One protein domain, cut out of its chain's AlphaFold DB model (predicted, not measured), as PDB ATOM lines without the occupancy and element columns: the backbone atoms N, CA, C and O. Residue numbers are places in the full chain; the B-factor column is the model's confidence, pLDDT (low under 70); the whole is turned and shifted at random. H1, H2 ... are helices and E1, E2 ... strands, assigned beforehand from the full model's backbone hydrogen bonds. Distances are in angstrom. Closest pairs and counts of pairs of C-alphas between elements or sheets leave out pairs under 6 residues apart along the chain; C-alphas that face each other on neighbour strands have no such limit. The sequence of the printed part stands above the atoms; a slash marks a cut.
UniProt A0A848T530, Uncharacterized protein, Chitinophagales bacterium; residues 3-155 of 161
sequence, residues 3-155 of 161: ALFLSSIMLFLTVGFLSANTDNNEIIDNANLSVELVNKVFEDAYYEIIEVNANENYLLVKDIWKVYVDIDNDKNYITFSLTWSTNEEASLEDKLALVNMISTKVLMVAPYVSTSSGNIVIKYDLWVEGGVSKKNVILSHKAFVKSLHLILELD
ATOM      1  N   ALA A   3      81.179 -58.771  58.336       47.53
ATOM      2  CA  ALA A   3      81.457 -60.032  57.637       47.53
ATOM      3  C   ALA A   3      80.522 -60.304  56.438       47.53
ATOM      4  O   ALA A   3      80.935 -60.939  55.479       47.53
ATOM      5  N   LEU A   4      79.294 -59.770  56.461       45.84
ATOM      6  CA  LEU A   4      78.306 -59.932  55.382       45.84
ATOM      7  C   LEU A   4      78.626 -59.101  54.127       45.84
ATOM      8  O   LEU A   4      78.201 -59.458  53.037       45.84
ATOM      9  N   PHE A   5      79.398 -58.018  54.259       49.34
ATOM     10  CA  PHE A   5      79.773 -57.174  53.118       49.34
ATOM     11  C   PHE A   5      80.943 -57.757  52.312       49.34
ATOM     12  O   PHE A   5      81.005 -57.565  51.100       49.34
ATOM     13  N   LEU A   6      81.845 -58.513  52.954       46.25
ATOM     14  CA  LEU A   6      82.947 -59.182  52.255       46.25
ATOM     15  C   LEU A   6      82.487 -60.418  51.468       46.25
ATOM     16  O   LEU A   6      83.041 -60.681  50.403       46.25
ATOM     17  N   SER A   7      81.462 -61.143  51.931       52.25
ATOM     18  CA  SER A   7      80.943 -62.309  51.200       52.25
ATOM     19  C   SER A   7      80.224 -61.919  49.908       52.25
ATOM     20  O   SER A   7      80.346 -62.623  48.910       52.25
ATOM     21  N   SER A   8      79.517 -60.785  49.893       50.06
ATOM     22  CA  SER A   8      78.804 -60.305  48.703       50.06
ATOM     23  C   SER A   8      79.748 -59.765  47.622       50.06
ATOM     24  O   SER A   8      79.479 -59.950  46.442       50.06
ATOM     25  N   ILE A   9      80.879 -59.160  48.003       53.72
ATOM     26  CA  ILE A   9      81.896 -58.671  47.053       53.72
ATOM     27  C   ILE A   9      82.712 -59.836  46.463       53.72
ATOM     28  O   ILE A   9      83.015 -59.835  45.271       53.72
ATOM     29  N   MET A  10      83.007 -60.869  47.261       51.56
ATOM     30  CA  MET A  10      83.679 -62.086  46.782       51.56
ATOM     31  C   MET A  10      82.823 -62.897  45.798       51.56
ATOM     32  O   MET A  10      83.371 -63.475  44.864       51.56
ATOM     33  N   LEU A  11      81.494 -62.897  45.954       49.06
ATOM     34  CA  LEU A  11      80.587 -63.600  45.040       49.06
ATOM     35  C   LEU A  11      80.495 -62.924  43.659       49.06
ATOM     36  O   LEU A  11      80.353 -63.601  42.649       49.06
ATOM     37  N   PHE A  12      80.626 -61.596  43.592       50.03
ATOM     38  CA  PHE A  12      80.657 -60.874  42.313       50.03
ATOM     39  C   PHE A  12      81.980 -61.063  41.559       50.03
ATOM     40  O   PHE A  12      81.980 -61.139  40.331       50.03
ATOM     41  N   LEU A  13      83.099 -61.200  42.275       50.06
ATOM     42  CA  LEU A  13      84.401 -61.473  41.662       50.06
ATOM     43  C   LEU A  13      84.493 -62.900  41.108       50.06
ATOM     44  O   LEU A  13      85.054 -63.092  40.035       50.06
ATOM     45  N   THR A  14      83.904 -63.902  41.763       49.41
ATOM     46  CA  THR A  14      83.926 -65.284  41.250       49.41
ATOM     47  C   THR A  14      82.961 -65.515  40.085       49.41
ATOM     48  O   THR A  14      83.275 -66.303  39.197       49.41
ATOM     49  N   VAL A  15      81.837 -64.791  40.024       51.78
ATOM     50  CA  VAL A  15      80.911 -64.845  38.876       51.78
ATOM     51  C   VAL A  15      81.461 -64.069  37.670       51.78
ATOM     52  O   VAL A  15      81.267 -64.498  36.538       51.78
ATOM     53  N   GLY A  16      82.223 -62.989  37.882       46.19
ATOM     54  CA  GLY A  16      82.846 -62.223  36.794       46.19
ATOM     55  C   GLY A  16      83.970 -62.956  36.047       46.19
ATOM     56  O   GLY A  16      84.184 -62.697  34.867       46.19
ATOM     57  N   PHE A  17      84.669 -63.895  36.697       48.41
ATOM     58  CA  PHE A  17      85.768 -64.650  36.073       48.41
ATOM     59  C   PHE A  17      85.324 -65.906  35.307       48.41
ATOM     60  O   PHE A  17      86.085 -66.410  34.481       48.41
ATOM     61  N   LEU A  18      84.107 -66.408  35.538       47.09
ATOM     62  CA  LEU A  18      83.592 -67.578  34.815       47.09
ATOM     63  C   LEU A  18      83.008 -67.226  33.439       47.09
ATOM     64  O   LEU A  18      82.931 -68.097  32.579       47.09
ATOM     65  N   SER A  19      82.676 -65.957  33.192       46.44
ATOM     66  CA  SER A  19      82.104 -65.491  31.919       46.44
ATOM     67  C   SER A  19      83.145 -65.138  30.847       46.44
ATOM     68  O   SER A  19      82.771 -64.732  29.754       46.44
ATOM     69  N   ALA A  20      84.444 -65.239  31.149       49.22
ATOM     70  CA  ALA A  20      85.511 -64.705  30.295       49.22
ATOM     71  C   ALA A  20      86.220 -65.749  29.408       49.22
ATOM     72  O   ALA A  20      87.226 -65.422  28.787       49.22
ATOM     73  N   ASN A  21      85.754 -67.002  29.352       52.22
ATOM     74  CA  ASN A  21      86.512 -68.083  28.709       52.22
ATOM     75  C   ASN A  21      85.664 -69.033  27.857       52.22
ATOM     76  O   ASN A  21      85.660 -70.232  28.101       52.22
ATOM     77  N   THR A  22      85.013 -68.526  26.814       49.00
ATOM     78  CA  THR A  22      84.568 -69.338  25.666       49.00
ATOM     79  C   THR A  22      84.429 -68.401  24.472       49.00
ATOM     80  O   THR A  22      83.500 -67.610  24.491       49.00
ATOM     81  N   ASP A  23      85.388 -68.399  23.532       56.25
ATOM     82  CA  ASP A  23      85.173 -68.044  22.102       56.25
ATOM     83  C   ASP A  23      86.477 -67.845  21.303       56.25
ATOM     84  O   ASP A  23      86.447 -67.858  20.072       56.25
ATOM     85  N   ASN A  24      87.642 -67.741  21.960       52.88
ATOM     86  CA  ASN A  24      88.939 -67.572  21.272       52.88
ATOM     87  C   ASN A  24      89.467 -68.835  20.555       52.88
ATOM     88  O   ASN A  24      90.426 -68.736  19.790       52.88
ATOM     89  N   ASN A  25      88.856 -70.002  20.789       62.97
ATOM     90  CA  ASN A  25      89.253 -71.290  20.200       62.97
ATOM     91  C   ASN A  25      88.265 -71.820  19.154       62.97
ATOM     92  O   ASN A  25      88.421 -72.951  18.700       62.97
ATOM     93  N   GLU A  26      87.239 -71.050  18.791       81.44
ATOM     94  CA  GLU A  26      86.343 -71.467  17.718       81.44
ATOM     95  C   GLU A  26      87.127 -71.532  16.401       81.44
ATOM     96  O   GLU A  26      87.757 -70.555  15.972       81.44
ATOM     97  N   ILE A  27      87.139 -72.727  15.815       93.50
ATOM     98  CA  ILE A  27      87.718 -72.995  14.505       93.50
ATOM     99  C   ILE A  27      86.658 -72.665  13.460       93.50
ATOM    100  O   ILE A  27      85.515 -73.102  13.567       93.50
ATOM    101  N   ILE A  28      87.054 -71.877  12.472       95.38
ATOM    102  CA  ILE A  28      86.276 -71.533  11.290       95.38
ATOM    103  C   ILE A  28      86.688 -72.500  10.186       95.38
ATOM    104  O   ILE A  28      87.869 -72.579   9.856       95.38
ATOM    105  N   ASP A  29      85.732 -73.221   9.627       95.12
ATOM    106  CA  ASP A  29      85.910 -74.164   8.527       95.12
ATOM    107  C   ASP A  29      84.747 -74.038   7.530       95.12
ATOM    108  O   ASP A  29      83.830 -73.236   7.708       95.12
ATOM    109  N   ASN A  30      84.757 -74.835   6.463       94.56
ATOM    110  CA  ASN A  30      83.715 -74.794   5.435       94.56
ATOM    111  C   ASN A  30      82.295 -75.034   5.986       94.56
ATOM    112  O   ASN A  30      81.320 -74.576   5.389       94.56
ATOM    113  N   ALA A  31      82.151 -75.771   7.095       94.12
ATOM    114  CA  ALA A  31      80.847 -76.132   7.640       94.12
ATOM    115  C   ALA A  31      80.184 -74.956   8.367       94.12
ATOM    116  O   ALA A  31      78.956 -74.836   8.331       94.12
ATOM    117  N   ASN A  32      80.976 -74.085   8.999       94.56
ATOM    118  CA  ASN A  32      80.467 -72.932   9.743       94.56
ATOM    119  C   ASN A  32      80.785 -71.567   9.113       94.56
ATOM    120  O   ASN A  32      80.251 -70.565   9.587       94.56
ATOM    121  N   LEU A  33      81.585 -71.502   8.042       95.81
ATOM    122  CA  LEU A  33      81.916 -70.239   7.386       95.81
ATOM    123  C   LEU A  33      80.651 -69.536   6.863       95.81
ATOM    124  O   LEU A  33      79.870 -70.092   6.079       95.81
ATOM    125  N   SER A  34      80.454 -68.299   7.320       95.81
ATOM    126  CA  SER A  34      79.371 -67.400   6.921       95.81
ATOM    127  C   SER A  34      79.781 -65.940   7.114       95.81
ATOM    128  O   SER A  34      80.714 -65.645   7.870       95.81
ATOM    129  N   VAL A  35      79.080 -65.018   6.444       97.12
ATOM    130  CA  VAL A  35      79.370 -63.577   6.535       97.12
ATOM    131  C   VAL A  35      79.165 -63.079   7.957       97.12
ATOM    132  O   VAL A  35      79.955 -62.282   8.446       97.12
ATOM    133  N   GLU A  36      78.149 -63.577   8.655       95.94
ATOM    134  CA  GLU A  36      77.836 -63.193  10.030       95.94
ATOM    135  C   GLU A  36      78.947 -63.614  10.995       95.94
ATOM    136  O   GLU A  36      79.326 -62.839  11.876       95.94
ATOM    137  N   LEU A  37      79.499 -64.821  10.811       95.81
ATOM    138  CA  LEU A  37      80.622 -65.303  11.612       95.81
ATOM    139  C   LEU A  37      81.867 -64.449  11.366       95.81
ATOM    140  O   LEU A  37      82.502 -64.008  12.323       95.81
ATOM    141  N   VAL A  38      82.203 -64.177  10.102       97.50
ATOM    142  CA  VAL A  38      83.360 -63.336   9.761       97.50
ATOM    143  C   VAL A  38      83.154 -61.900  10.253       97.50
ATOM    144  O   VAL A  38      84.072 -61.335  10.841       97.50
ATOM    145  N   ASN A  39      81.952 -61.334  10.123       97.94
ATOM    146  CA  ASN A  39      81.617 -60.016  10.661       97.94
ATOM    147  C   ASN A  39      81.896 -59.939  12.167       97.94
ATOM    148  O   ASN A  39      82.645 -59.071  12.609       97.94
ATOM    149  N   LYS A  40      81.388 -60.907  12.942       96.50
ATOM    150  CA  LYS A  40      81.643 -60.984  14.387       96.50
ATOM    151  C   LYS A  40      83.141 -61.052  14.697       96.50
ATOM    152  O   LYS A  40      83.605 -60.395  15.619       96.50
ATOM    153  N   VAL A  41      83.918 -61.807  13.914       97.19
ATOM    154  CA  VAL A  41      85.380 -61.891  14.080       97.19
ATOM    155  C   VAL A  41      86.053 -60.525  13.920       97.19
ATOM    156  O   VAL A  41      86.967 -60.211  14.684       97.19
ATOM    157  N   PHE A  42      85.613 -59.711  12.960       98.00
ATOM    158  CA  PHE A  42      86.134 -58.357  12.768       98.00
ATOM    159  C   PHE A  42      85.642 -57.367  13.836       98.00
ATOM    160  O   PHE A  42      86.453 -56.579  14.328       98.00
ATOM    161  N   GLU A  43      84.374 -57.442  14.248       96.75
ATOM    162  CA  GLU A  43      83.811 -56.638  15.345       96.75
ATOM    163  C   GLU A  43      84.523 -56.918  16.679       96.75
ATOM    164  O   GLU A  43      84.957 -55.986  17.358       96.75
ATOM    165  N   ASP A  44      84.731 -58.194  17.023       96.25
ATOM    166  CA  ASP A  44      85.456 -58.627  18.229       96.25
ATOM    167  C   ASP A  44      86.929 -58.169  18.207       96.25
ATOM    168  O   ASP A  44      87.565 -57.988  19.251       96.25
ATOM    169  N   ALA A  45      87.486 -57.969  17.009       96.25
ATOM    170  CA  ALA A  45      88.818 -57.417  16.789       96.25
ATOM    171  C   ALA A  45      88.840 -55.879  16.687       96.25
ATOM    172  O   ALA A  45      89.908 -55.315  16.433       96.25
ATOM    173  N   TYR A  46      87.706 -55.218  16.943       96.69
ATOM    174  CA  TYR A  46      87.521 -53.764  16.958       96.69
ATOM    175  C   TYR A  46      87.766 -53.070  15.611       96.69
ATOM    176  O   TYR A  46      88.176 -51.907  15.586       96.69
ATOM    177  N   TYR A  47      87.525 -53.755  14.490       97.38
ATOM    178  CA  TYR A  47      87.485 -53.090  13.188       97.38
ATOM    179  C   TYR A  47      86.143 -52.397  12.959       97.38
ATOM    180  O   TYR A  47      85.099 -52.848  13.428       97.38
ATOM    181  N   GLU A  48      86.172 -51.306  12.201       97.38
ATOM    182  CA  GLU A  48      84.959 -50.655  11.722       97.38
ATOM    183  C   GLU A  48      84.406 -51.432  10.520       97.38
ATOM    184  O   GLU A  48      85.118 -51.701   9.549       97.38
ATOM    185  N   ILE A  49      83.122 -51.773  10.578       98.06
ATOM    186  CA  ILE A  49      82.406 -52.443   9.493       98.06
ATOM    187  C   ILE A  49      81.572 -51.400   8.760       98.06
ATOM    188  O   ILE A  49      80.680 -50.785   9.340       98.06
ATOM    189  N   ILE A  50      81.873 -51.190   7.481       98.12
ATOM    190  CA  ILE A  50      81.155 -50.229   6.637       98.12
ATOM    191  C   ILE A  50      79.868 -50.854   6.105       98.12
ATOM    192  O   ILE A  50      78.841 -50.187   6.006       98.12
ATOM    193  N   GLU A  51      79.939 -52.129   5.729       98.00
ATOM    194  CA  GLU A  51      78.858 -52.829   5.050       98.00
ATOM    195  C   GLU A  51      78.909 -54.323   5.345       98.00
ATOM    196  O   GLU A  51      79.989 -54.901   5.446       98.00
ATOM    197  N   VAL A  52      77.734 -54.944   5.433       97.94
ATOM    198  CA  VAL A  52      77.560 -56.395   5.521       97.94
ATOM    199  C   VAL A  52      76.486 -56.794   4.514       97.94
ATOM    200  O   VAL A  52      75.343 -56.349   4.626       97.94
ATOM    201  N   ASN A  53      76.837 -57.634   3.544       96.94
ATOM    202  CA  ASN A  53      75.930 -58.121   2.512       96.94
ATOM    203  C   ASN A  53      75.917 -59.656   2.503       96.94
ATOM    204  O   ASN A  53      76.685 -60.314   1.803       96.94
ATOM    205  N   ALA A  54      75.001 -60.233   3.280       93.44
ATOM    206  CA  ALA A  54      74.831 -61.682   3.366       93.44
ATOM    207  C   ALA A  54      74.307 -62.316   2.061       93.44
ATOM    208  O   ALA A  54      74.519 -63.502   1.836       93.44
ATOM    209  N   ASN A  55      73.639 -61.549   1.187       93.44
ATOM    210  CA  ASN A  55      73.123 -62.078  -0.084       93.44
ATOM    211  C   ASN A  55      74.240 -62.276  -1.115       93.44
ATOM    212  O   ASN A  55      74.177 -63.202  -1.918       93.44
ATOM    213  N   GLU A  56      75.243 -61.399  -1.091       94.88
ATOM    214  CA  GLU A  56      76.409 -61.444  -1.979       94.88
ATOM    215  C   GLU A  56      77.653 -62.022  -1.283       94.88
ATOM    216  O   GLU A  56      78.736 -62.026  -1.853       94.88
ATOM    217  N   ASN A  57      77.485 -62.557  -0.069       96.12
ATOM    218  CA  ASN A  57      78.527 -63.206   0.719       96.12
ATOM    219  C   ASN A  57      79.766 -62.333   1.016       96.12
ATOM    220  O   ASN A  57      80.874 -62.858   1.075       96.12
ATOM    221  N   TYR A  58      79.609 -61.030   1.273       98.06
ATOM    222  CA  TYR A  58      80.744 -60.172   1.638       98.06
ATOM    223  C   TYR A  58      80.456 -59.206   2.788       98.06
ATOM    224  O   TYR A  58      79.310 -58.922   3.143       98.06
ATOM    225  N   LEU A  59      81.530 -58.654   3.349       97.94
ATOM    226  CA  LEU A  59      81.499 -57.441   4.158       97.94
ATOM    227  C   LEU A  59      82.604 -56.470   3.715       97.94
ATOM    228  O   LEU A  59      83.607 -56.870   3.124       97.94
ATOM    229  N   LEU A  60      82.420 -55.184   3.999       98.44
ATOM    230  CA  LEU A  60      83.400 -54.138   3.724       98.44
ATOM    231  C   LEU A  60      83.973 -53.630   5.046       98.44
ATOM    232  O   LEU A  60      83.274 -52.985   5.828       98.44
ATOM    233  N   VAL A  61      85.253 -53.900   5.285       98.19
ATOM    234  CA  VAL A  61      85.958 -53.515   6.513       98.19
ATOM    235  C   VAL A  61      86.728 -52.219   6.286       98.19
ATOM    236  O   VAL A  61      87.432 -52.071   5.282       98.19
ATOM    237  N   LYS A  62      86.628 -51.278   7.229       96.12
ATOM    238  CA  LYS A  62      87.462 -50.078   7.272       96.12
ATOM    239  C   LYS A  62      88.645 -50.277   8.216       96.12
ATOM    240  O   LYS A  62      88.494 -50.461   9.419       96.12
ATOM    241  N   ASP A  63      89.832 -50.144   7.644       89.50
ATOM    242  CA  ASP A  63      91.094 -49.890   8.338       89.50
ATOM    243  C   ASP A  63      91.706 -48.615   7.709       89.50
ATOM    244  O   ASP A  63      90.985 -47.687   7.310       89.50
ATOM    245  N   ILE A  64      93.025 -48.568   7.514       91.19
ATOM    246  CA  ILE A  64      93.698 -47.572   6.667       91.19
ATOM    247  C   ILE A  64      93.029 -47.525   5.278       91.19
ATOM    248  O   ILE A  64      92.669 -46.445   4.801       91.19
ATOM    249  N   TRP A  65      92.707 -48.687   4.699       93.56
ATOM    250  CA  TRP A  65      91.914 -48.817   3.469       93.56
ATOM    251  C   TRP A  65      90.542 -49.444   3.704       93.56
ATOM    252  O   TRP A  65      90.242 -49.928   4.791       93.56
ATOM    253  N   LYS A  66      89.692 -49.394   2.674       96.06
ATOM    254  CA  LYS A  66      88.451 -50.168   2.622       96.06
ATOM    255  C   LYS A  66      88.759 -51.500   1.946       96.06
ATOM    256  O   LYS A  66      89.160 -51.495   0.786       96.06
ATOM    257  N   VAL A  67      88.620 -52.596   2.680       98.19
ATOM    258  CA  VAL A  67      88.938 -53.947   2.206       98.19
ATOM    259  C   VAL A  67      87.648 -54.742   2.116       98.19
ATOM    260  O   VAL A  67      86.922 -54.857   3.105       98.19
ATOM    261  N   TYR A  68      87.366 -55.273   0.931       98.38
ATOM    262  CA  TYR A  68      86.313 -56.262   0.758       98.38
ATOM    263  C   TYR A  68      86.779 -57.580   1.364       98.38
ATOM    264  O   TYR A  68      87.926 -57.994   1.171       98.38
ATOM    265  N   VAL A  69      85.899 -58.200   2.140       98.50
ATOM    266  CA  VAL A  69      86.094 -59.530   2.702       98.50
ATOM    267  C   VAL A  69      84.953 -60.396   2.201       98.50
ATOM    268  O   VAL A  69      83.846 -60.360   2.739       98.50
ATOM    269  N   ASP A  70      85.238 -61.135   1.140       98.12
ATOM    270  CA  ASP A  70      84.290 -61.998   0.453       98.12
ATOM    271  C   ASP A  70      84.432 -63.435   0.955       98.12
ATOM    272  O   ASP A  70      85.527 -63.911   1.269       98.12
ATOM    273  N   ILE A  71      83.319 -64.148   1.013       97.00
ATOM    274  CA  ILE A  71      83.272 -65.573   1.306       97.00
ATOM    275  C   ILE A  71      82.958 -66.289   0.009       97.00
ATOM    276  O   ILE A  71      81.932 -66.045  -0.625       97.00
ATOM    277  N   ASP A  72      83.856 -67.189  -0.370       93.44
ATOM    278  CA  ASP A  72      83.651 -68.027  -1.537       93.44
ATOM    279  C   ASP A  72      82.356 -68.848  -1.402       93.44
ATOM    280  O   ASP A  72      82.013 -69.326  -0.317       93.44
ATOM    281  N   ASN A  73      81.640 -69.046  -2.510       92.06
ATOM    282  CA  ASN A  73      80.363 -69.764  -2.506       92.06
ATOM    283  C   ASN A  73      80.527 -71.229  -2.079       92.06
ATOM    284  O   ASN A  73      79.649 -71.772  -1.406       92.06
ATOM    285  N   ASP A  74      81.670 -71.837  -2.408       93.62
ATOM    286  CA  ASP A  74      82.028 -73.189  -1.970       93.62
ATOM    287  C   ASP A  74      82.630 -73.206  -0.551       93.62
ATOM    288  O   ASP A  74      82.973 -74.262  -0.014       93.62
ATOM    289  N   LYS A  75      82.725 -72.031   0.088       94.44
ATOM    290  CA  LYS A  75      83.211 -71.813   1.456       94.44
ATOM    291  C   LYS A  75      84.629 -72.319   1.699       94.44
ATOM    292  O   LYS A  75      84.977 -72.648   2.830       94.44
ATOM    293  N   ASN A  76      85.449 -72.363   0.652       94.38
ATOM    294  CA  ASN A  76      86.848 -72.786   0.739       94.38
ATOM    295  C   ASN A  76      87.781 -71.646   1.149       94.38
ATOM    296  O   ASN A  76      88.875 -71.894   1.664       94.38
ATOM    297  N   TYR A  77      87.347 -70.400   0.936       96.06
ATOM    298  CA  TYR A  77      88.177 -69.223   1.136       96.06
ATOM    299  C   TYR A  77      87.428 -68.073   1.790       96.06
ATOM    300  O   TYR A  77      86.245 -67.841   1.533       96.06
ATOM    301  N   ILE A  78      88.188 -67.305   2.566       98.19
ATOM    302  CA  ILE A  78      87.902 -65.901   2.840       98.19
ATOM    303  C   ILE A  78      88.844 -65.083   1.955       98.19
ATOM    304  O   ILE A  78      90.063 -65.191   2.089       98.19
ATOM    305  N   THR A  79      88.293 -64.269   1.066       98.31
ATOM    306  CA  THR A  79      89.055 -63.443   0.130       98.31
ATOM    307  C   THR A  79      89.120 -62.016   0.640       98.31
ATOM    308  O   THR A  79      88.096 -61.367   0.816       98.31
ATOM    309  N   PHE A  80      90.328 -61.506   0.847       98.50
ATOM    310  CA  PHE A  80      90.565 -60.088   1.095       98.50
ATOM    311  C   PHE A  80      90.875 -59.418  -0.231       98.50
ATOM    312  O   PHE A  80      91.794 -59.856  -0.924       98.50
ATOM    313  N   SER A  81      90.152 -58.363  -0.592       98.19
ATOM    314  CA  SER A  81      90.410 -57.658  -1.840       98.19
ATOM    315  C   SER A  81      90.306 -56.141  -1.724       98.19
ATOM    316  O   SER A  81      89.597 -55.577  -0.888       98.19
ATOM    317  N   LEU A  82      91.079 -55.465  -2.571       97.31
ATOM    318  CA  LEU A  82      91.037 -54.025  -2.763       97.31
ATOM    319  C   LEU A  82      91.231 -53.721  -4.246       97.31
ATOM    320  O   LEU A  82      92.068 -54.327  -4.914       97.31
ATOM    321  N   THR A  83      90.467 -52.756  -4.749       97.19
ATOM    322  CA  THR A  83      90.643 -52.218  -6.097       97.19
ATOM    323  C   THR A  83      91.215 -50.812  -6.000       97.19
ATOM    324  O   THR A  83      90.596 -49.945  -5.384       97.19
ATOM    325  N   TRP A  84      92.367 -50.588  -6.624       96.75
ATOM    326  CA  TRP A  84      92.889 -49.248  -6.859       96.75
ATOM    327  C   TRP A  84      92.452 -48.762  -8.225       96.75
ATOM    328  O   TRP A  84      92.663 -49.434  -9.242       96.75
ATOM    329  N   SER A  85      91.876 -47.564  -8.240       96.31
ATOM    330  CA  SER A  85      91.730 -46.832  -9.486       96.31
ATOM    331  C   SER A  85      93.108 -46.608 -10.088       96.31
ATOM    332  O   SER A  85      94.081 -46.389  -9.373       96.31
ATOM    333  N   THR A  86      93.194 -46.680 -11.408       95.88
ATOM    334  CA  THR A  86      94.455 -46.424 -12.109       95.88
ATOM    335  C   THR A  86      94.448 -45.049 -12.748       95.88
ATOM    336  O   THR A  86      93.382 -44.512 -13.057       95.88
ATOM    337  N   ASN A  87      95.630 -44.478 -12.958       93.69
ATOM    338  CA  ASN A  87      95.794 -43.294 -13.784       93.69
ATOM    339  C   ASN A  87      95.244 -43.574 -15.199       93.69
ATOM    340  O   ASN A  87      95.560 -44.600 -15.811       93.69
ATOM    341  N   GLU A  88      94.395 -42.677 -15.703       89.50
ATOM    342  CA  GLU A  88      93.777 -42.790 -17.029       89.50
ATOM    343  C   GLU A  88      94.811 -42.705 -18.161       89.50
ATOM    344  O   GLU A  88      94.598 -43.278 -19.228       89.50
ATOM    345  N   GLU A  89      95.945 -42.040 -17.920       92.38
ATOM    346  CA  GLU A  89      97.047 -41.918 -18.877       92.38
ATOM    347  C   GLU A  89      97.970 -43.145 -18.887       92.38
ATOM    348  O   GLU A  89      98.699 -43.352 -19.858       92.38
ATOM    349  N   ALA A  90      97.940 -43.978 -17.838       94.94
ATOM    350  CA  ALA A  90      98.773 -45.173 -17.771       94.94
ATOM    351  C   ALA A  90      98.318 -46.195 -18.820       94.94
ATOM    352  O   ALA A  90      97.139 -46.568 -18.889       94.94
ATOM    353  N   SER A  91      99.259 -46.685 -19.628       95.62
ATOM    354  CA  SER A  91      98.944 -47.675 -20.650       95.62
ATOM    355  C   SER A  91      98.624 -49.034 -20.016       95.62
ATOM    356  O   SER A  91      98.955 -49.316 -18.862       95.62
ATOM    357  N   LEU A  92      97.974 -49.925 -20.774       95.44
ATOM    358  CA  LEU A  92      97.766 -51.302 -20.312       95.44
ATOM    359  C   LEU A  92      99.103 -52.022 -20.071       95.44
ATOM    360  O   LEU A  92      99.192 -52.840 -19.159       95.44
ATOM    361  N   GLU A  93     100.126 -51.717 -20.869       96.56
ATOM    362  CA  GLU A  93     101.464 -52.290 -20.719       96.56
ATOM    363  C   GLU A  93     102.082 -51.903 -19.371       96.56
ATOM    364  O   GLU A  93     102.524 -52.790 -18.643       96.56
ATOM    365  N   ASP A  94     101.993 -50.629 -18.984       97.00
ATOM    366  CA  ASP A  94     102.515 -50.133 -17.701       97.00
ATOM    367  C   ASP A  94     101.776 -50.772 -16.518       97.00
ATOM    368  O   ASP A  94     102.384 -51.273 -15.570       97.00
ATOM    369  N   LYS A  95     100.440 -50.859 -16.604       97.31
ATOM    370  CA  LYS A  95      99.616 -51.523 -15.580       97.31
ATOM    371  C   LYS A  95     100.002 -52.993 -15.418       97.31
ATOM    372  O   LYS A  95     100.121 -53.483 -14.295       97.31
ATOM    373  N   LEU A  96     100.220 -53.705 -16.526       97.38
ATOM    374  CA  LEU A  96     100.664 -55.100 -16.500       97.38
ATOM    375  C   LEU A  96     102.101 -55.234 -15.983       97.38
ATOM    376  O   LEU A  96     102.395 -56.192 -15.267       97.38
ATOM    377  N   ALA A  97     102.986 -54.283 -16.290       97.44
ATOM    378  CA  ALA A  97     104.342 -54.248 -15.755       97.44
ATOM    379  C   ALA A  97     104.335 -54.095 -14.227       97.44
ATOM    380  O   ALA A  97     105.013 -54.862 -13.535       97.44
ATOM    381  N   LEU A  98     103.504 -53.196 -13.685       97.94
ATOM    382  CA  LEU A  98     103.312 -53.054 -12.241       97.94
ATOM    383  C   LEU A  98     102.732 -54.332 -11.619       97.94
ATOM    384  O   LEU A  98     103.287 -54.842 -10.649       97.94
ATOM    385  N   VAL A  99     101.674 -54.910 -12.200       97.81
ATOM    386  CA  VAL A  99     101.085 -56.185 -11.738       97.81
ATOM    387  C   VAL A  99     102.125 -57.312 -11.698       97.81
ATOM    388  O   VAL A  99     102.197 -58.059 -10.717       97.81
ATOM    389  N   ASN A 100     102.972 -57.422 -12.724       97.69
ATOM    390  CA  ASN A 100     104.058 -58.401 -12.764       97.69
ATOM    391  C   ASN A 100     105.111 -58.126 -11.683       97.69
ATOM    392  O   ASN A 100     105.599 -59.057 -11.034       97.69
ATOM    393  N   MET A 101     105.443 -56.854 -11.448       97.62
ATOM    394  CA  MET A 101     106.380 -56.465 -10.398       97.62
ATOM    395  C   MET A 101     105.841 -56.815  -9.009       97.62
ATOM    396  O   MET A 101     106.567 -57.418  -8.216       97.62
ATOM    397  N   ILE A 102     104.570 -56.505  -8.740       97.94
ATOM    398  CA  ILE A 102     103.877 -56.879  -7.503       97.94
ATOM    399  C   ILE A 102     103.908 -58.399  -7.339       97.94
ATOM    400  O   ILE A 102     104.373 -58.876  -6.309       97.94
ATOM    401  N   SER A 103     103.517 -59.161  -8.365       96.75
ATOM    402  CA  SER A 103     103.509 -60.636  -8.320       96.75
ATOM    403  C   SER A 103     104.885 -61.237  -8.017       96.75
ATOM    404  O   SER A 103     104.987 -62.303  -7.418       96.75
ATOM    405  N   THR A 104     105.958 -60.556  -8.427       96.25
ATOM    406  CA  THR A 104     107.335 -61.016  -8.207       96.25
ATOM    407  C   THR A 104     107.845 -60.677  -6.805       96.25
ATOM    408  O   THR A 104     108.661 -61.413  -6.249       96.25
ATOM    409  N   LYS A 105     107.416 -59.543  -6.239       96.69
ATOM    410  CA  LYS A 105     108.016 -58.960  -5.027       96.69
ATOM    411  C   LYS A 105     107.140 -59.052  -3.782       96.69
ATOM    412  O   LYS A 105     107.669 -58.994  -2.675       96.69
ATOM    413  N   VAL A 106     105.828 -59.175  -3.942       96.50
ATOM    414  CA  VAL A 106     104.857 -59.150  -2.849       96.50
ATOM    415  C   VAL A 106     104.247 -60.534  -2.707       96.50
ATOM    416  O   VAL A 106     103.568 -61.037  -3.596       96.50
ATOM    417  N   LEU A 107     104.511 -61.170  -1.572       90.94
ATOM    418  CA  LEU A 107     104.022 -62.515  -1.302       90.94
ATOM    419  C   LEU A 107     102.519 -62.512  -0.996       90.94
ATOM    420  O   LEU A 107     101.978 -61.544  -0.460       90.94
ATOM    421  N   MET A 108     101.883 -63.655  -1.269       88.12
ATOM    422  CA  MET A 108     100.503 -63.997  -0.891       88.12
ATOM    423  C   MET A 108      99.389 -63.197  -1.577       88.12
ATOM    424  O   MET A 108      98.222 -63.505  -1.356       88.12
ATOM    425  N   VAL A 109      99.712 -62.217  -2.418       97.31
ATOM    426  CA  VAL A 109      98.713 -61.481  -3.199       97.31
ATOM    427  C   VAL A 109      98.672 -61.971  -4.641       97.31
ATOM    428  O   VAL A 109      99.688 -62.362  -5.211       97.31
ATOM    429  N   ALA A 110      97.489 -61.917  -5.239       97.44
ATOM    430  CA  ALA A 110      97.253 -62.175  -6.650       97.44
ATOM    431  C   ALA A 110      96.743 -60.880  -7.306       97.44
ATOM    432  O   ALA A 110      95.533 -60.639  -7.325       97.44
ATOM    433  N   PRO A 111      97.647 -60.007  -7.782       98.00
ATOM    434  CA  PRO A 111      97.261 -58.786  -8.472       98.00
ATOM    435  C   PRO A 111      96.789 -59.089  -9.901       98.00
ATOM    436  O   PRO A 111      97.319 -59.982 -10.563       98.00
ATOM    437  N   TYR A 112      95.832 -58.321 -10.411       98.06
ATOM    438  CA  TYR A 112      95.441 -58.363 -11.820       98.06
ATOM    439  C   TYR A 112      94.814 -57.044 -12.275       98.06
ATOM    440  O   TYR A 112      94.310 -56.265 -11.469       98.06
ATOM    441  N   VAL A 113      94.818 -56.801 -13.586       97.81
ATOM    442  CA  VAL A 113      94.059 -55.698 -14.190       97.81
ATOM    443  C   VAL A 113      92.636 -56.181 -14.460       97.81
ATOM    444  O   VAL A 113      92.424 -57.154 -15.183       97.81
ATOM    445  N   SER A 114      91.649 -55.506 -13.877       96.50
ATOM    446  CA  SER A 114      90.232 -55.747 -14.132       96.50
ATOM    447  C   SER A 114      89.908 -55.457 -15.597       96.50
ATOM    448  O   SER A 114      90.100 -54.342 -16.077       96.50
ATOM    449  N   THR A 115      89.364 -56.440 -16.310       93.50
ATOM    450  CA  THR A 115      88.974 -56.279 -17.720       93.50
ATOM    451  C   THR A 115      87.768 -55.361 -17.903       93.50
ATOM    452  O   THR A 115      87.601 -54.791 -18.977       93.50
ATOM    453  N   SER A 116      86.930 -55.206 -16.873       93.75
ATOM    454  CA  SER A 116      85.731 -54.366 -16.928       93.75
ATOM    455  C   SER A 116      86.017 -52.891 -16.659       93.75
ATOM    456  O   SER A 116      85.349 -52.038 -17.233       93.75
ATOM    457  N   SER A 117      86.991 -52.585 -15.799       93.69
ATOM    458  CA  SER A 117      87.282 -51.208 -15.362       93.69
ATOM    459  C   SER A 117      88.667 -50.700 -15.757       93.69
ATOM    460  O   SER A 117      88.912 -49.502 -15.696       93.69
ATOM    461  N   GLY A 118      89.595 -51.584 -16.130       94.56
ATOM    462  CA  GLY A 118      91.002 -51.236 -16.336       94.56
ATOM    463  C   GLY A 118      91.769 -50.923 -15.045       94.56
ATOM    464  O   GLY A 118      92.941 -50.562 -15.122       94.56
ATOM    465  N   ASN A 119      91.131 -51.064 -13.879       97.19
ATOM    466  CA  ASN A 119      91.729 -50.841 -12.566       97.19
ATOM    467  C   ASN A 119      92.546 -52.042 -12.099       97.19
ATOM    468  O   ASN A 119      92.331 -53.165 -12.557       97.19
ATOM    469  N   ILE A 120      93.459 -51.821 -11.157       98.19
ATOM    470  CA  ILE A 120      94.255 -52.899 -10.573       98.19
ATOM    471  C   ILE A 120      93.537 -53.421  -9.333       98.19
ATOM    472  O   ILE A 120      93.243 -52.676  -8.399       98.19
ATOM    473  N   VAL A 121      93.264 -54.719  -9.332       98.25
ATOM    474  CA  VAL A 121      92.697 -55.441  -8.196       98.25
ATOM    475  C   VAL A 121      93.808 -56.229  -7.531       98.25
ATOM    476  O   VAL A 121      94.555 -56.946  -8.195       98.25
ATOM    477  N   ILE A 122      93.895 -56.118  -6.211       98.31
ATOM    478  CA  ILE A 122      94.763 -56.933  -5.373       98.31
ATOM    479  C   ILE A 122      93.866 -57.819  -4.531       98.31
ATOM    480  O   ILE A 122      92.983 -57.312  -3.838       98.31
ATOM    481  N   LYS A 123      94.105 -59.128  -4.559       97.88
ATOM    482  CA  LYS A 123      93.403 -60.060  -3.679       97.88
ATOM    483  C   LYS A 123      94.343 -61.012  -2.955       97.88
ATOM    484  O   LYS A 123      95.439 -61.286  -3.439       97.88
ATOM    485  N   TYR A 124      93.898 -61.522  -1.817       98.06
ATOM    486  CA  TYR A 124      94.531 -62.598  -1.067       98.06
ATOM    487  C   TYR A 124      93.452 -63.556  -0.563       98.06
ATOM    488  O   TYR A 124      92.553 -63.148   0.170       98.06
ATOM    489  N   ASP A 125      93.588 -64.828  -0.925       97.50
ATOM    490  CA  ASP A 125      92.639 -65.878  -0.575       97.50
ATOM    491  C   ASP A 125      93.176 -66.655   0.648       97.50
ATOM    492  O   ASP A 125      94.187 -67.363   0.570       97.50
ATOM    493  N   LEU A 126      92.521 -66.517   1.803       97.56
ATOM    494  CA  LEU A 126      92.782 -67.339   2.984       97.56
ATOM    495  C   LEU A 126      92.004 -68.646   2.861       97.56
ATOM    496  O   LEU A 126      90.788 -68.673   3.020       97.56
ATOM    497  N   TRP A 127      92.737 -69.728   2.621       95.81
ATOM    498  CA  TRP A 127      92.217 -71.091   2.613       95.81
ATOM    499  C   TRP A 127      91.694 -71.488   4.003       95.81
ATOM    500  O   TRP A 127      92.444 -71.427   4.983       95.81
ATOM    501  N   VAL A 128      90.425 -71.894   4.089       95.06
ATOM    502  CA  VAL A 128      89.770 -72.281   5.352       95.06
ATOM    503  C   VAL A 128      89.549 -73.787   5.507       95.06
ATOM    504  O   VAL A 128      89.245 -74.239   6.613       95.06
ATOM    505  N   GLU A 129      89.731 -74.586   4.449       86.50
ATOM    506  CA  GLU A 129      89.569 -76.042   4.549       86.50
ATOM    507  C   GLU A 129      90.651 -76.639   5.464       86.50
ATOM    508  O   GLU A 129      91.843 -76.343   5.343       86.50
ATOM    509  N   GLY A 130      90.219 -77.466   6.419       87.56
ATOM    510  CA  GLY A 130      91.048 -77.960   7.525       87.56
ATOM    511  C   GLY A 130      91.003 -77.089   8.787       87.56
ATOM    512  O   GLY A 130      91.521 -77.500   9.826       87.56
ATOM    513  N   GLY A 131      90.330 -75.939   8.721       93.81
ATOM    514  CA  GLY A 131      90.023 -75.095   9.864       93.81
ATOM    515  C   GLY A 131      91.072 -74.019  10.148       93.81
ATOM    516  O   GLY A 131      92.276 -74.271  10.211       93.81
ATOM    517  N   VAL A 132      90.605 -72.799  10.403       96.31
ATOM    518  CA  VAL A 132      91.421 -71.656  10.823       96.31
ATOM    519  C   VAL A 132      90.865 -71.039  12.101       96.31
ATOM    520  O   VAL A 132      89.666 -71.021  12.336       96.31
ATOM    521  N   SER A 133      91.723 -70.500  12.963       96.12
ATOM    522  CA  SER A 133      91.237 -69.744  14.127       96.12
ATOM    523  C   SER A 133      90.742 -68.352  13.722       96.12
ATOM    524  O   SER A 133      91.261 -67.765  12.769       96.12
ATOM    525  N   LYS A 134      89.850 -67.752  14.523       95.75
ATOM    526  CA  LYS A 134      89.482 -66.322  14.418       95.75
ATOM    527  C   LYS A 134      90.714 -65.410  14.340       95.75
ATOM    528  O   LYS A 134      90.795 -64.497  13.523       95.75
ATOM    529  N   LYS A 135      91.734 -65.713  15.153       95.81
ATOM    530  CA  LYS A 135      93.020 -65.001  15.149       95.81
ATOM    531  C   LYS A 135      93.728 -65.092  13.795       95.81
ATOM    532  O   LYS A 135      94.336 -64.107  13.387       95.81
ATOM    533  N   ASN A 136      93.674 -66.241  13.120       96.25
ATOM    534  CA  ASN A 136      94.281 -66.405  11.801       96.25
ATOM    535  C   ASN A 136      93.601 -65.491  10.770       96.25
ATOM    536  O   ASN A 136      94.301 -64.744  10.103       96.25
ATOM    537  N   VAL A 137      92.263 -65.430  10.746       97.50
ATOM    538  CA  VAL A 137      91.514 -64.506   9.866       97.50
ATOM    539  C   VAL A 137      91.988 -63.058  10.038       97.50
ATOM    540  O   VAL A 137      92.351 -62.395   9.066       97.50
ATOM    541  N   ILE A 138      92.089 -62.582  11.283       97.62
ATOM    542  CA  ILE A 138      92.557 -61.218  11.574       97.62
ATOM    543  C   ILE A 138      94.030 -61.006  11.204       97.62
ATOM    544  O   ILE A 138      94.403 -59.929  10.733       97.62
ATOM    545  N   LEU A 139      94.897 -61.996  11.426       96.88
ATOM    546  CA  LEU A 139      96.306 -61.905  11.036       96.88
ATOM    547  C   LEU A 139      96.479 -61.907   9.515       96.88
ATOM    548  O   LEU A 139      97.317 -61.158   9.018       96.88
ATOM    549  N   SER A 140      95.668 -62.674   8.794       97.50
ATOM    550  CA  SER A 140      95.604 -62.691   7.335       97.50
ATOM    551  C   SER A 140      95.144 -61.349   6.770       97.50
ATOM    552  O   SER A 140      95.810 -60.818   5.884       97.50
ATOM    553  N   HIS A 141      94.110 -60.728   7.351       97.62
ATOM    554  CA  HIS A 141      93.721 -59.356   7.009       97.62
ATOM    555  C   HIS A 141      94.877 -58.364   7.226       97.62
ATOM    556  O   HIS A 141      95.227 -57.589   6.340       97.62
ATOM    557  N   LYS A 142      95.549 -58.422   8.384       96.56
ATOM    558  CA  LYS A 142      96.706 -57.552   8.666       96.56
ATOM    559  C   LYS A 142      97.871 -57.795   7.708       96.56
ATOM    560  O   LYS A 142      98.575 -56.850   7.357       96.56
ATOM    561  N   ALA A 143      98.110 -59.045   7.314       96.50
ATOM    562  CA  ALA A 143      99.128 -59.387   6.327       96.50
ATOM    563  C   ALA A 143      98.781 -58.786   4.960       96.50
ATOM    564  O   ALA A 143      99.639 -58.149   4.357       96.50
ATOM    565  N   PHE A 144      97.518 -58.885   4.533       97.62
ATOM    566  CA  PHE A 144      97.024 -58.247   3.314       97.62
ATOM    567  C   PHE A 144      97.240 -56.729   3.330       97.62
ATOM    568  O   PHE A 144      97.876 -56.189   2.430       97.62
ATOM    569  N   VAL A 145      96.820 -56.045   4.398       96.00
ATOM    570  CA  VAL A 145      97.028 -54.596   4.577       96.00
ATOM    571  C   VAL A 145      98.520 -54.226   4.537       96.00
ATOM    572  O   VAL A 145      98.908 -53.217   3.952       96.00
ATOM    573  N   LYS A 146      99.415 -55.042   5.099       95.12
ATOM    574  CA  LYS A 146     100.865 -54.804   4.966       95.12
ATOM    575  C   LYS A 146     101.355 -54.955   3.527       95.12
ATOM    576  O   LYS A 146     102.167 -54.146   3.088       95.12
ATOM    577  N   SER A 147     100.853 -55.944   2.790       96.50
ATOM    578  CA  SER A 147     101.162 -56.103   1.368       96.50
ATOM    579  C   SER A 147     100.707 -54.891   0.554       96.50
ATOM    580  O   SER A 147     101.448 -54.449  -0.316       96.50
ATOM    581  N   LEU A 148      99.556 -54.291   0.878       95.81
ATOM    582  CA  LEU A 148      99.095 -53.062   0.225       95.81
ATOM    583  C   LEU A 148     100.059 -51.879   0.441       95.81
ATOM    584  O   LEU A 148     100.337 -51.153  -0.509       95.81
ATOM    585  N   HIS A 149     100.632 -51.719   1.641       94.44
ATOM    586  CA  HIS A 149     101.662 -50.691   1.882       94.44
ATOM    587  C   HIS A 149     102.883 -50.907   0.985       94.44
ATOM    588  O   HIS A 149     103.346 -49.972   0.340       94.44
ATOM    589  N   LEU A 150     103.373 -52.147   0.911       95.62
ATOM    590  CA  LEU A 150     104.521 -52.485   0.074       95.62
ATOM    591  C   LEU A 150     104.238 -52.237  -1.413       95.62
ATOM    592  O   LEU A 150     105.124 -51.809  -2.142       95.62
ATOM    593  N   ILE A 151     103.009 -52.484  -1.873       96.44
ATOM    594  CA  ILE A 151     102.625 -52.210  -3.262       96.44
ATOM    595  C   ILE A 151     102.731 -50.715  -3.579       96.44
ATOM    596  O   ILE A 151     103.271 -50.370  -4.626       96.44
ATOM    597  N   LEU A 152     102.297 -49.836  -2.673       95.06
ATOM    598  CA  LEU A 152     102.443 -48.390  -2.868       95.06
ATOM    599  C   LEU A 152     103.913 -47.952  -2.929       95.06
ATOM    600  O   LEU A 152     104.244 -47.036  -3.671       95.06
ATOM    601  N   GLU A 153     104.810 -48.613  -2.194       94.81
ATOM    602  CA  GLU A 153     106.255 -48.355  -2.295       94.81
ATOM    603  C   GLU A 153     106.849 -48.816  -3.639       94.81
ATOM    604  O   GLU A 153     107.864 -48.279  -4.085       94.81
ATOM    605  N   LEU A 154     106.236 -49.817  -4.281       95.00
ATOM    606  CA  LEU A 154     106.646 -50.321  -5.594       95.00
ATOM    607  C   LEU A 154     106.083 -49.496  -6.757       95.00
ATOM    608  O   LEU A 154     106.664 -49.535  -7.842       95.00
ATOM    609  N   ASP A 155     104.992 -48.757  -6.549       95.25
ATOM    610  CA  ASP A 155     104.362 -47.909  -7.563       95.25
ATOM    611  C   ASP A 155     105.110 -46.578  -7.763       95.25
ATOM    612  O   ASP A 155     104.619 -45.481  -7.495       95.25
TER     613      ASP A 155
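Overview. This is residues 3 to 155 of the 161 residues of an uncharacterized protein of Chitinophagales bacterium (UniProt A0A848T530). A twisted sheet of six strands has H2, H3 and H4 over one face: H2 near the E1 end, H3 over the edge strand E5, and the long H4 over E4. H1 sticks out far from this body with residues 19 to 22, and this arm makes much of the length. The 153 printed residues hold four named helices and six named strands, in the order H1 H2 E1 E2 E3 E4 H3 E5 E6 H4. The sheet runs E1, E2, E3, E4, E6, E5, antiparallel throughout, and the class is mixed. The whole is loose, with a radius of gyration of the C-alphas of 20.6 A and spans of 81 by 32 by 26 A.

Arrangement. H1, residues 3 to 18, stands free and is not on the sheet. E1, residues 48 to 53, E2, 58 to 62, E3, 66 to 71, and E4, 77 to 84, form a meander, each strand the antiparallel neighbour of the one before. N 50 and O 60 are 2.8 A apart, N 59 and O 69 2.9 A, and N 68 and O 81 2.9 A, within hydrogen-bond range. H2, residues 35 to 44, is on the sheet at a height of 8.3 A, over E2 and only just not over E3, on which 2 of its C-alphas fall; the closest C-alphas of H2 and E2, Val 35 and Tyr 58, are 6.1 A apart. H3, residues 92 to 105, lies over E5, residues 110 to 113, at a height of 7.8 A; their closest C-alphas, Val 99 and Pro 111, are 5.7 A apart. E4, H3 and E5 form a split strand-helix-strand unit with a right-handed crossover: E6, residues 120 to 127, lies between the two strands, with N 80 and O 124 at 2.8 A and N 112 and O 121 at 2.9 A. H4, residues 134 to 154, lies over E4 at a height of 9.1 A, only just not over E3 and E6, with 2 C-alphas on each; the C-alphas of Phe 80 and His 141 are the closest of E4 and H4, 6.7 A. Residues 134 to 138 of H4 touch H2, about perpendicular at 82 degrees, closest at the C-alphas of Val 41 and Lys 134, 6.0 A. Residues 151 to 154 of H4 touch H3 at a steep tilt of 53 degrees, opposite ways, closest at the C-alphas of Ile 102 and Ile 151, 6.4 A. Each O i to N i+4 pair is within hydrogen-bond range in H2, H3 and H4; in H1, 9 of 12 are.

Along the chain. H1 is 24.1 A from first to last C-alpha and begins at C-alpha 3, (81.457, -60.032, 57.637). E4 spans 22.0 A, E6 22.6 A and H3 19.9 A. H4 spans 30.8 A and ends at C-alpha 154, (106.646, -50.321, -5.594).

Size, cuts and confidence. The C-alphas of Ala 3 and Glu 93 are the two farthest apart, 81.2 A; without residues 3 to 22 the body spans 49 by 28 by 27 A. The printed part has no cut, and the one long link, of 16 residues, joins H1 to H2. Residues 3 to 25 have pLDDT under 70; the mean of the printed part is 89.0.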